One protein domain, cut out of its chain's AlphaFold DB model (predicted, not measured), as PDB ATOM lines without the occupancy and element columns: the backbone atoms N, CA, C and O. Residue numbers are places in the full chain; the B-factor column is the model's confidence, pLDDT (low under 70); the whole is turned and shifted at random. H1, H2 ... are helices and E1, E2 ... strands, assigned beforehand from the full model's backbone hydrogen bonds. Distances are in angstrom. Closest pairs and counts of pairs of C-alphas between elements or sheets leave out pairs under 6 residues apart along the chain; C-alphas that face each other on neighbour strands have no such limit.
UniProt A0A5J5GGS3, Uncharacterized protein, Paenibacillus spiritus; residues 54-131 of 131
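This is residues 54 to 131 of the 131 residues of an uncharacterized protein of Paenibacillus spiritus (UniProt A0A5J5GGS3). A single antiparallel sheet of five strands, so strongly twisted that its strands' lines turn by 152 degrees from edge to edge, makes the core, with the hairpin of E3 and E4 at one edge. The short helix H2 and the chain's end make one end of the longest axis, the loop of residues 69 to 84 the other, and the small helix H1 only grazes the sheet. The printed part has 78 residues, with five named strands and two named helices in the order E1 E2 E3 E4 H1 E5 H2, and the sheet's order is E1 E5 E2 E3 E4. The class is mixed, helices and strands, though under half of the residues, 36 of 78, are in named elements. The whole is compact, with a radius of gyration of the C-alphas of 12.7 A and spans of 42 by 29 by 19 A.

E1, residues 54 to 57, is an edge strand and the antiparallel neighbour of E5, residues 115 to 120, with N 55 and O 119 at 2.9 A. E2, residues 65 to 68, is the antiparallel neighbour of E5 on one side, with N 67 and O 116 at 2.9 A. E3, residues 85 to 91, forms a hairpin with E2, and N 66 and O 86 are 2.8 A apart. E4, residues 96 to 100, the other edge strand, forms a hairpin with E3, with N 89 and O 98 at 2.9 A. E2, E3 and E4 are a meander, each strand the antiparallel neighbour of the one before. The pairing of E3 is staggered: residues 85 to 87 pair with E2 and residues 88 to 91 with E4. A short pairing, antiparallel, joins residues 99 to 100 of E4 to residues 106 to 107. H1, residues 109 to 112, only grazes the sheet with its residues 109 to 111; its closest C-alphas to E4 are those of Tyr 110 and Ile 99, 7.5 A. H2, residues 124 to 129, only grazes it with residues 125 to 129; its closest C-alphas to E5 are those of Trp 126 and Val 119, 6.2 A. H1 and H2 are apart. In H2 every O i to N i+4 pair is within hydrogen-bond range; H1 is too short for such a pair.

E1 begins at C-alpha 54 (167.367, 149.808, 156.974) and is 9.6 A long; E2 is 9.9 A. E3 measures 18.5 A and ends at C-alpha 91 (167.086, 138.166, 177.488), E4 measures 13.4 A and E5 15.4 A. H1 is 5.5 A long, and H2, 8.9 A, ends at C-alpha 129 (169.780, 158.273, 165.740).

The C-alphas of Glu 74 and Arg 131, the two farthest apart, are 42.0 A from each other. The printed part has no cut. The link from E2 to E3, residues 69 to 84, is long. Mean pLDDT of the printed part is 85.6; residues 72 to 77 and 130 to 131 are under 70.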
ATOM      1  N   THR A  54     166.504 150.124 155.820       80.88
ATOM      2  CA  THR A  54     167.367 149.808 156.974       80.88
ATOM      3  C   THR A  54     168.650 150.634 156.978       80.88
ATOM      4  O   THR A  54     169.206 150.927 155.922       80.88
ATOM      5  N   LEU A  55     169.133 150.978 158.176       85.12
ATOM      6  CA  LEU A  55     170.461 151.545 158.420       85.12
ATOM      7  C   LEU A  55     171.318 150.493 159.105       85.12
ATOM      8  O   LEU A  55     170.886 149.898 160.092       85.12
ATOM      9  N   VAL A  56     172.526 150.284 158.593       87.25
ATOM     10  CA  VAL A  56     173.534 149.450 159.251       87.25
ATOM     11  C   VAL A  56     174.170 150.258 160.379       87.25
ATOM     12  O   VAL A  56     174.461 151.440 160.201       87.25
ATOM     13  N   VAL A  57     174.360 149.625 161.533       89.44
ATOM     14  CA  VAL A  57     175.018 150.202 162.712       89.44
ATOM     15  C   VAL A  57     176.172 149.306 163.158       89.44
ATOM     16  O   VAL A  57     176.246 148.142 162.768       89.44
ATOM     17  N   ASP A  58     177.072 149.841 163.979       88.25
ATOM     18  CA  ASP A  58     178.287 149.120 164.383       88.25
ATOM     19  C   ASP A  58     178.076 148.179 165.581       88.25
ATOM     20  O   ASP A  58     178.866 147.260 165.787       88.25
ATOM     21  N   ASP A  59     177.024 148.402 166.377       86.94
ATOM     22  CA  ASP A  59     176.832 147.770 167.688       86.94
ATOM     23  C   ASP A  59     175.431 147.157 167.844       86.94
ATOM     24  O   ASP A  59     174.422 147.746 167.433       86.94
ATOM     25  N   ASP A  60     175.358 146.004 168.510       85.25
ATOM     26  CA  ASP A  60     174.118 145.261 168.757       85.25
ATOM     27  C   ASP A  60     173.146 146.060 169.634       85.25
ATOM     28  O   ASP A  60     171.940 146.096 169.378       85.25
ATOM     29  N   LYS A  61     173.683 146.829 170.588       86.50
ATOM     30  CA  LYS A  61     172.913 147.732 171.455       86.50
ATOM     31  C   LYS A  61     172.210 148.833 170.688       86.50
ATOM     32  O   LYS A  61     171.241 149.389 171.208       86.50
ATOM     33  N   GLN A  62     172.707 149.204 169.512       87.19
ATOM     34  CA  GLN A  62     172.096 150.221 168.656       87.19
ATOM     35  C   GLN A  62     171.098 149.607 167.679       87.19
ATOM     36  O   GLN A  62     170.193 150.302 167.220       87.19
ATOM     37  N   ALA A  63     171.224 148.316 167.387       92.38
ATOM     38  CA  ALA A  63     170.359 147.630 166.453       92.38
ATOM     39  C   ALA A  63     168.968 147.329 167.014       92.38
ATOM     40  O   ALA A  63     168.697 147.271 168.212       92.38
ATOM     41  N   THR A  64     168.053 147.124 166.072       92.62
ATOM     42  CA  THR A  64     166.720 146.558 166.334       92.62
ATOM     43  C   THR A  64     166.610 145.137 165.792       92.62
ATOM     44  O   THR A  64     165.792 144.347 166.268       92.62
ATOM     45  N   HIS A  65     167.419 144.826 164.780       93.94
ATOM     46  CA  HIS A  65     167.455 143.555 164.088       93.94
ATOM     47  C   HIS A  65     168.904 143.198 163.752       93.94
ATOM     48  O   HIS A  65     169.766 144.068 163.637       93.94
ATOM     49  N   TRP A  66     169.139 141.916 163.532       94.44
ATOM     50  CA  TRP A  66     170.337 141.386 162.907       94.44
ATOM     51  C   TRP A  66     169.965 140.809 161.541       94.44
ATOM     52  O   TRP A  66     168.926 140.151 161.405       94.44
ATOM     53  N   ARG A  67     170.781 141.069 160.519       91.62
ATOM     54  CA  ARG A  67     170.601 140.493 159.185       91.62
ATOM     55  C   ARG A  67     171.658 139.437 158.925       91.62
ATOM     56  O   ARG A  67     172.849 139.730 158.986       91.62
ATOM     57  N   ALA A  68     171.208 138.243 158.559       90.12
ATOM     58  CA  ALA A  68     172.106 137.166 158.176       90.12
ATOM     59  C   ALA A  68     172.804 137.484 156.848       90.12
ATOM     60  O   ALA A  68     172.142 137.785 155.849       90.12
ATOM     61  N   LEU A  69     174.128 137.374 156.820       86.88
ATOM     62  CA  LEU A  69     174.937 137.486 155.610       86.88
ATOM     63  C   LEU A  69     175.434 136.104 155.173       86.88
ATOM     64  O   LEU A  69     175.444 135.168 155.973       86.88
ATOM     65  N   PRO A  70     175.848 135.945 153.902       81.94
ATOM     66  CA  PRO A  70     176.522 134.727 153.483       81.94
ATOM     67  C   PRO A  70     177.744 134.457 154.366       81.94
ATOM     68  O   PRO A  70     178.594 135.335 154.556       81.94
ATOM     69  N   ASP A  71     177.827 133.234 154.876       75.81
ATOM     70  CA  ASP A  71     178.992 132.726 155.585       75.81
ATOM     71  C   ASP A  71     179.818 131.836 154.643       75.81
ATOM     72  O   ASP A  71     179.286 131.193 153.734       75.81
ATOM     73  N   THR A  72     181.134 131.820 154.834       69.19
ATOM     74  CA  THR A  72     182.039 130.887 154.146       69.19
ATOM     75  C   THR A  72     182.113 129.528 154.839       69.19
ATOM     76  O   THR A  72     182.702 128.602 154.287       69.19
ATOM     77  N   ARG A  73     181.571 129.421 156.055       66.50
ATOM     78  CA  ARG A  73     181.556 128.191 156.845       66.50
ATOM     79  C   ARG A  73     180.506 127.217 156.291       66.50
ATOM     80  O   ARG A  73     179.340 127.570 156.137       66.50
ATOM     81  N   GLU A  74     180.936 126.001 155.950       56.75
ATOM     82  CA  GLU A  74     180.081 124.950 155.364       56.75
ATOM     83  C   GLU A  74     179.165 124.257 156.391       56.75
ATOM     84  O   GLU A  74     178.254 123.534 155.998       56.75
ATOM     85  N   ASP A  75     179.374 124.487 157.689       59.03
ATOM     86  CA  ASP A  75     178.598 123.926 158.805       59.03
ATOM     87  C   ASP A  75     177.444 124.834 159.264       59.03
ATOM     88  O   ASP A  75     176.879 124.639 160.342       59.03
ATOM     89  N   GLY A  76     177.084 125.828 158.446       56.78
ATOM     90  CA  GLY A  76     176.054 126.799 158.777       56.78
ATOM     91  C   GLY A  76     174.723 126.130 159.124       56.78
ATOM     92  O   GLY A  76     174.123 125.458 158.293       56.78
ATOM     93  N   SER A  77     174.263 126.333 160.358       63.12
ATOM     94  CA  SER A  77     172.963 125.870 160.838       63.12
ATOM     95  C   SER A  77     171.814 126.290 159.915       63.12
ATOM     96  O   SER A  77     171.633 127.477 159.639       63.12
ATOM     97  N   ASP A  78     170.964 125.326 159.547       70.69
ATOM     98  CA  ASP A  78     169.733 125.530 158.766       70.69
ATOM     99  C   ASP A  78     168.685 126.409 159.486       70.69
ATOM    100  O   ASP A  78     167.617 126.692 158.943       70.69
ATOM    101  N   ALA A  79     168.950 126.843 160.724       85.50
ATOM    102  CA  ALA A  79     168.034 127.677 161.496       85.50
ATOM    103  C   ALA A  79     168.042 129.162 161.078       85.50
ATOM    104  O   ALA A  79     167.284 129.948 161.661       85.50
ATOM    105  N   ILE A  80     168.893 129.557 160.120       89.38
ATOM    106  CA  ILE A  80     169.024 130.936 159.638       89.38
ATOM    107  C   ILE A  80     169.029 131.003 158.104       89.38
ATOM    108  O   ILE A  80     169.846 130.391 157.423       89.38
ATOM    109  N   THR A  81     168.161 131.851 157.560       87.75
ATOM    110  CA  THR A  81     168.056 132.178 156.140       87.75
ATOM    111  C   THR A  81     168.866 133.433 155.822       87.75
ATOM    112  O   THR A  81     168.607 134.513 156.359       87.75
ATOM    113  N   ILE A  82     169.813 133.322 154.888       86.75
ATOM    114  CA  ILE A  82     170.622 134.449 154.399       86.75
ATOM    115  C   ILE A  82     169.720 135.582 153.876       86.75
ATOM    116  O   ILE A  82     168.784 135.354 153.111       86.75
ATOM    117  N   GLY A  83     170.031 136.821 154.263       82.19
ATOM    118  CA  GLY A  83     169.318 138.036 153.866       82.19
ATOM    119  C   GLY A  83     168.070 138.345 154.697       82.19
ATOM    120  O   GLY A  83     167.540 139.452 154.595       82.19
ATOM    121  N   LYS A  84     167.614 137.415 155.545       86.94
ATOM    122  CA  LYS A  84     166.463 137.637 156.421       86.94
ATOM    123  C   LYS A  84     166.829 138.530 157.607       86.94
ATOM    124  O   LYS A  84     167.926 138.448 158.160       86.94
ATOM    125  N   LEU A  85     165.875 139.375 157.997       90.38
ATOM    126  CA  LEU A  85     165.945 140.221 159.184       90.38
ATOM    127  C   LEU A  85     165.386 139.484 160.399       90.38
ATOM    128  O   LEU A  85     164.232 139.049 160.404       90.38
ATOM    129  N   TYR A  86     166.197 139.396 161.445       93.25
ATOM    130  CA  TYR A  86     165.846 138.780 162.713       93.25
ATOM    131  C   TYR A  86     165.768 139.847 163.790       93.25
ATOM    132  O   TYR A  86     166.747 140.533 164.063       93.25
ATOM    133  N   ARG A  87     164.596 140.006 164.406       93.69
ATOM    134  CA  ARG A  87     164.424 140.963 165.500       93.69
ATOM    135  C   ARG A  87     165.251 140.542 166.708       93.69
ATOM    136  O   ARG A  87     165.229 139.369 167.079       93.69
ATOM    137  N   LEU A  88     165.910 141.520 167.324       94.75
ATOM    138  CA  LEU A  88     166.626 141.336 168.579       94.75
ATOM    139  C   LEU A  88     165.662 141.463 169.754       94.75
ATOM    140  O   LEU A  88     164.852 142.395 169.830       94.75
ATOM    141  N   TYR A  89     165.770 140.515 170.674       94.38
ATOM    142  CA  TYR A  89     165.072 140.498 171.949       94.38
ATOM    143  C   TYR A  89     166.112 140.467 173.055       94.38
ATOM    144  O   TYR A  89     167.109 139.764 172.941       94.38
ATOM    145  N   TRP A  90     165.894 141.253 174.101       93.88
ATOM    146  CA  TRP A  90     166.768 141.242 175.263       93.88
ATOM    147  C   TRP A  90     166.351 140.108 176.196       93.88
ATOM    148  O   TRP A  90     165.220 140.124 176.692       93.88
ATOM    149  N   ASP A  91     167.244 139.148 176.424       92.81
ATOM    150  CA  ASP A  91     167.086 138.166 177.488       92.81
ATOM    151  C   ASP A  91     167.596 138.768 178.800       92.81
ATOM    152  O   ASP A  91     168.780 139.059 178.976       92.81
ATOM    153  N   TYR A  92     166.669 138.997 179.726       91.00
ATOM    154  CA  TYR A  92     166.984 139.579 181.024       91.00
ATOM    155  C   TYR A  92     167.758 138.615 181.934       91.00
ATOM    156  O   TYR A  92     168.513 139.080 182.785       91.00
ATOM    157  N   PHE A  93     167.564 137.303 181.784       91.44
ATOM    158  CA  PHE A  93     168.172 136.311 182.672       91.44
ATOM    159  C   PHE A  93     169.647 136.102 182.344       91.44
ATOM    160  O   PHE A  93     170.472 136.106 183.258       91.44
ATOM    161  N   ASP A  94     169.964 136.013 181.054       91.31
ATOM    162  CA  ASP A  94     171.327 135.763 180.570       91.31
ATOM    163  C   ASP A  94     172.070 137.053 180.170       91.31
ATOM    164  O   ASP A  94     173.262 137.024 179.865       91.31
ATOM    165  N   ASN A  95     171.401 138.212 180.259       91.50
ATOM    166  CA  ASN A  95     171.965 139.536 179.974       91.50
ATOM    167  C   ASN A  95     172.582 139.614 178.561       91.50
ATOM    168  O   ASN A  95     173.675 140.154 178.363       91.50
ATOM    169  N   GLU A  96     171.864 139.077 177.577       92.44
ATOM    170  CA  GLU A  96     172.287 139.013 176.179       92.44
ATOM    171  C   GLU A  96     171.124 139.240 175.205       92.44
ATOM    172  O   GLU A  96     169.946 139.118 175.551       92.44
ATOM    173  N   TYR A  97     171.445 139.589 173.957       94.12
ATOM    174  CA  TYR A  97     170.448 139.616 172.893       94.12
ATOM    175  C   TYR A  97     170.246 138.220 172.306       94.12
ATOM    176  O   TYR A  97     171.204 137.504 172.023       94.12
ATOM    177  N   VAL A  98     168.993 137.874 172.023       95.44
ATOM    178  CA  VAL A  98     168.594 136.658 171.309       95.44
ATOM    179  C   VAL A  98     167.746 137.008 170.089       95.44
ATOM    180  O   VAL A  98     167.103 138.061 170.025       95.44
ATOM    181  N   ILE A  99     167.712 136.102 169.116       96.00
ATOM    182  CA  ILE A  99     166.811 136.182 167.962       96.00
ATOM    183  C   ILE A  99     165.796 135.046 167.988       96.00
ATOM    184  O   ILE A  99     166.098 133.953 168.463       96.00
ATOM    185  N   LEU A 100     164.619 135.276 167.405       95.75
ATOM    186  CA  LEU A 100     163.688 134.200 167.065       95.75
ATOM    187  C   LEU A 100     164.065 133.627 165.691       95.75
ATOM    188  O   LEU A 100     163.786 134.252 164.666       95.75
ATOM    189  N   ASN A 101     164.718 132.467 165.679       93.31
ATOM    190  CA  ASN A 101     165.257 131.843 164.470       93.31
ATOM    191  C   ASN A 101     164.161 131.206 163.580       93.31
ATOM    192  O   ASN A 101     162.961 131.270 163.878       93.31
ATOM    193  N   ASP A 102     164.554 130.589 162.461       93.12
ATOM    194  CA  ASP A 102     163.604 130.010 161.496       93.12
ATOM    195  C   ASP A 102     162.808 128.832 162.069       93.12
ATOM    196  O   ASP A 102     161.632 128.662 161.735       93.12
ATOM    197  N   ASN A 103     163.395 128.128 163.036       93.19
ATOM    198  CA  ASN A 103     162.775 127.035 163.785       93.19
ATOM    199  C   ASN A 103     161.881 127.516 164.938       93.19
ATOM    200  O   ASN A 103     161.406 126.700 165.726       93.19
ATOM    201  N   LYS A 104     161.623 128.828 165.040       92.75
ATOM    202  CA  LYS A 104     160.800 129.448 166.095       92.75
ATOM    203  C   LYS A 104     161.377 129.278 167.501       92.75
ATOM    204  O   LYS A 104     160.629 129.228 168.474       92.75
ATOM    205  N   GLN A 105     162.699 129.235 167.609       93.88
ATOM    206  CA  GLN A 105     163.410 129.167 168.881       93.88
ATOM    207  C   GLN A 105     164.137 130.482 169.148       93.88
ATOM    208  O   GLN A 105     164.732 131.066 168.237       93.88
ATOM    209  N   PHE A 106     164.098 130.940 170.399       94.44
ATOM    210  CA  PHE A 106     165.013 131.981 170.854       94.44
ATOM    211  C   PHE A 106     166.420 131.394 170.924       94.44
ATOM    212  O   PHE A 106     166.616 130.312 171.473       94.44
ATOM    213  N   SER A 107     167.380 132.062 170.294       92.94
ATOM    214  CA  SER A 107     168.757 131.578 170.240       92.94
ATOM    215  C   SER A 107     169.745 132.715 170.024       92.94
ATOM    216  O   SER A 107     169.419 133.737 169.414       92.94
ATOM    217  N   THR A 108     170.981 132.482 170.447       93.62
ATOM    218  CA  THR A 108     172.156 133.315 170.162       93.62
ATOM    219  C   THR A 108     172.880 132.884 168.890       93.62
ATOM    220  O   THR A 108     174.042 133.212 168.674       93.62
ATOM    221  N   ILE A 109     172.207 132.134 168.008       90.75
ATOM    222  CA  ILE A 109     172.863 131.506 166.860       90.75
ATOM    223  C   ILE A 109     173.519 132.522 165.915       90.75
ATOM    224  O   ILE A 109     174.529 132.210 165.297       90.75
ATOM    225  N   TYR A 110     173.021 133.762 165.876       89.75
ATOM    226  CA  TYR A 110     173.640 134.863 165.133       89.75
ATOM    227  C   TYR A 110     175.111 135.108 165.517       89.75
ATOM    228  O   TYR A 110     175.874 135.565 164.677       89.75
ATOM    229  N   MET A 111     175.538 134.772 166.742       90.25
ATOM    230  CA  MET A 111     176.937 134.893 167.184       90.25
ATOM    231  C   MET A 111     177.886 133.967 166.413       90.25
ATOM    232  O   MET A 111     179.091 134.207 166.350       90.25
ATOM    233  N   TRP A 112     177.346 132.900 165.825       88.19
ATOM    234  CA  TRP A 112     178.100 131.880 165.102       88.19
ATOM    235  C   TRP A 112     178.081 132.087 163.587       88.19
ATOM    236  O   TRP A 112     178.762 131.351 162.874       88.19
ATOM    237  N   HIS A 113     177.349 133.096 163.108       87.44
ATOM    238  CA  HIS A 113     177.159 133.384 161.694       87.44
ATOM    239  C   HIS A 113     177.617 134.791 161.332       87.44
ATOM    240  O   HIS A 113     177.542 135.727 162.126       87.44
ATOM    241  N   ASN A 114     178.037 134.957 160.081       88.69
ATOM    242  CA  ASN A 114     178.248 136.285 159.527       88.69
ATOM    243  C   ASN A 114     176.921 137.058 159.416       88.69
ATOM    244  O   ASN A 114     175.905 136.530 158.958       88.69
ATOM    245  N   GLY A 115     176.936 138.331 159.789       90.94
ATOM    246  CA  GLY A 115     175.768 139.192 159.697       90.94
ATOM    247  C   GLY A 115     176.067 140.627 160.081       90.94
ATOM    248  O   GLY A 115     177.197 140.965 160.424       90.94
ATOM    249  N   GLU A 116     175.050 141.473 160.014       91.94
ATOM    250  CA  GLU A 116     175.187 142.887 160.349       91.94
ATOM    251  C   GLU A 116     174.032 143.383 161.220       91.94
ATOM    252  O   GLU A 116     172.903 142.882 161.172       91.94
ATOM    253  N   TRP A 117     174.335 144.399 162.016       94.50
ATOM    254  CA  TRP A 117     173.398 145.051 162.913       94.50
ATOM    255  C   TRP A 117     172.618 146.106 162.150       94.50
ATOM    256  O   TRP A 117     173.213 146.961 161.493       94.50
ATOM    257  N   VAL A 118     171.286 146.060 162.221       91.81
ATOM    258  CA  VAL A 118     170.446 147.011 161.491       91.81
ATOM    259  C   VAL A 118     169.348 147.647 162.336       91.81
ATOM    260  O   VAL A 118     168.751 147.061 163.251       91.81
ATOM    261  N   VAL A 119     169.038 148.883 161.969       90.44
ATOM    262  CA  VAL A 119     167.922 149.668 162.483       90.44
ATOM    263  C   VAL A 119     166.894 149.834 161.372       90.44
ATOM    264  O   VAL A 119     167.226 150.278 160.277       90.44
ATOM    265  N   MET A 120     165.645 149.469 161.659       85.75
ATOM    266  CA  MET A 120     164.519 149.667 160.741       85.75
ATOM    267  C   MET A 120     164.061 151.128 160.757       85.75
ATOM    268  O   MET A 120     163.876 151.694 161.846       85.75
ATOM    269  N   GLU A 121     163.819 151.709 159.581       79.62
ATOM    270  CA  GLU A 121     163.190 153.023 159.436       79.62
ATOM    271  C   GLU A 121     161.837 153.061 160.159       79.62
ATOM    272  O   GLU A 121     161.100 152.076 160.237       79.62
ATOM    273  N   GLY A 122     161.549 154.194 160.802       74.88
ATOM    274  CA  GLY A 122     160.335 154.383 161.599       74.88
ATOM    275  C   GLY A 122     160.358 153.750 162.997       74.88
ATOM    276  O   GLY A 122     159.482 154.061 163.808       74.88
ATOM    277  N   SER A 123     161.356 152.929 163.343       77.44
ATOM    278  CA  SER A 123     161.536 152.480 164.730       77.44
ATOM    279  C   SER A 123     161.901 153.654 165.652       77.44
ATOM    280  O   SER A 123     162.517 154.629 165.224       77.44
ATOM    281  N   LYS A 124     161.579 153.557 166.950       77.25
ATOM    282  CA  LYS A 124     162.000 154.567 167.942       77.25
ATOM    283  C   LYS A 124     163.514 154.818 167.874       77.25
ATOM    284  O   LYS A 124     163.956 155.957 167.877       77.25
ATOM    285  N   ARG A 125     164.288 153.741 167.706       77.19
ATOM    286  CA  ARG A 125     165.747 153.798 167.607       77.19
ATOM    287  C   ARG A 125     166.239 154.582 166.388       77.19
ATOM    288  O   ARG A 125     167.199 155.329 166.497       77.19
ATOM    289  N   TRP A 126     165.560 154.450 165.250       76.31
ATOM    290  CA  TRP A 126     165.850 155.242 164.054       76.31
ATOM    291  C   TRP A 126     165.646 156.738 164.285       76.31
ATOM    292  O   TRP A 126     166.438 157.554 163.825       76.31
ATOM    293  N   GLN A 127     164.572 157.099 164.991       80.00
ATOM    294  CA  GLN A 127     164.275 158.493 165.316       80.00
ATOM    295  C   GLN A 127     165.312 159.071 166.281       80.00
ATOM    296  O   GLN A 127     165.692 160.226 166.128       80.00
ATOM    297  N   ASP A 128     165.781 158.270 167.241       78.94
ATOM    298  CA  ASP A 128     166.808 158.682 168.201       78.94
ATOM    299  C   ASP A 128     168.176 158.915 167.527       78.94
ATOM    300  O   ASP A 128     168.904 159.812 167.939       78.94
ATOM    301  N   LEU A 129     168.514 158.148 166.481       73.69
ATOM    302  CA  LEU A 129     169.780 158.273 165.740       73.69
ATOM    303  C   LEU A 129     169.808 159.418 164.711       73.69
ATOM    304  O   LEU A 129     170.888 159.835 164.311       73.69
ATOM    305  N   ASN A 130     168.648 159.909 164.264       65.88
ATOM    306  CA  ASN A 130     168.531 160.944 163.223       65.88
ATOM    307  C   ASN A 130     168.120 162.328 163.773       65.88
ATOM    308  O   ASN A 130     167.568 163.147 163.035       65.88
ATOM    309  N   ARG A 131     168.340 162.578 165.066       61.38
ATOM    310  CA  ARG A 131     168.166 163.890 165.713       61.38
ATOM    311  C   ARG A 131     169.502 164.592 165.871       61.38
ATOM    312  O   ARG A 131     169.504 165.830 165.704       61.38
TER     313      ARG A 131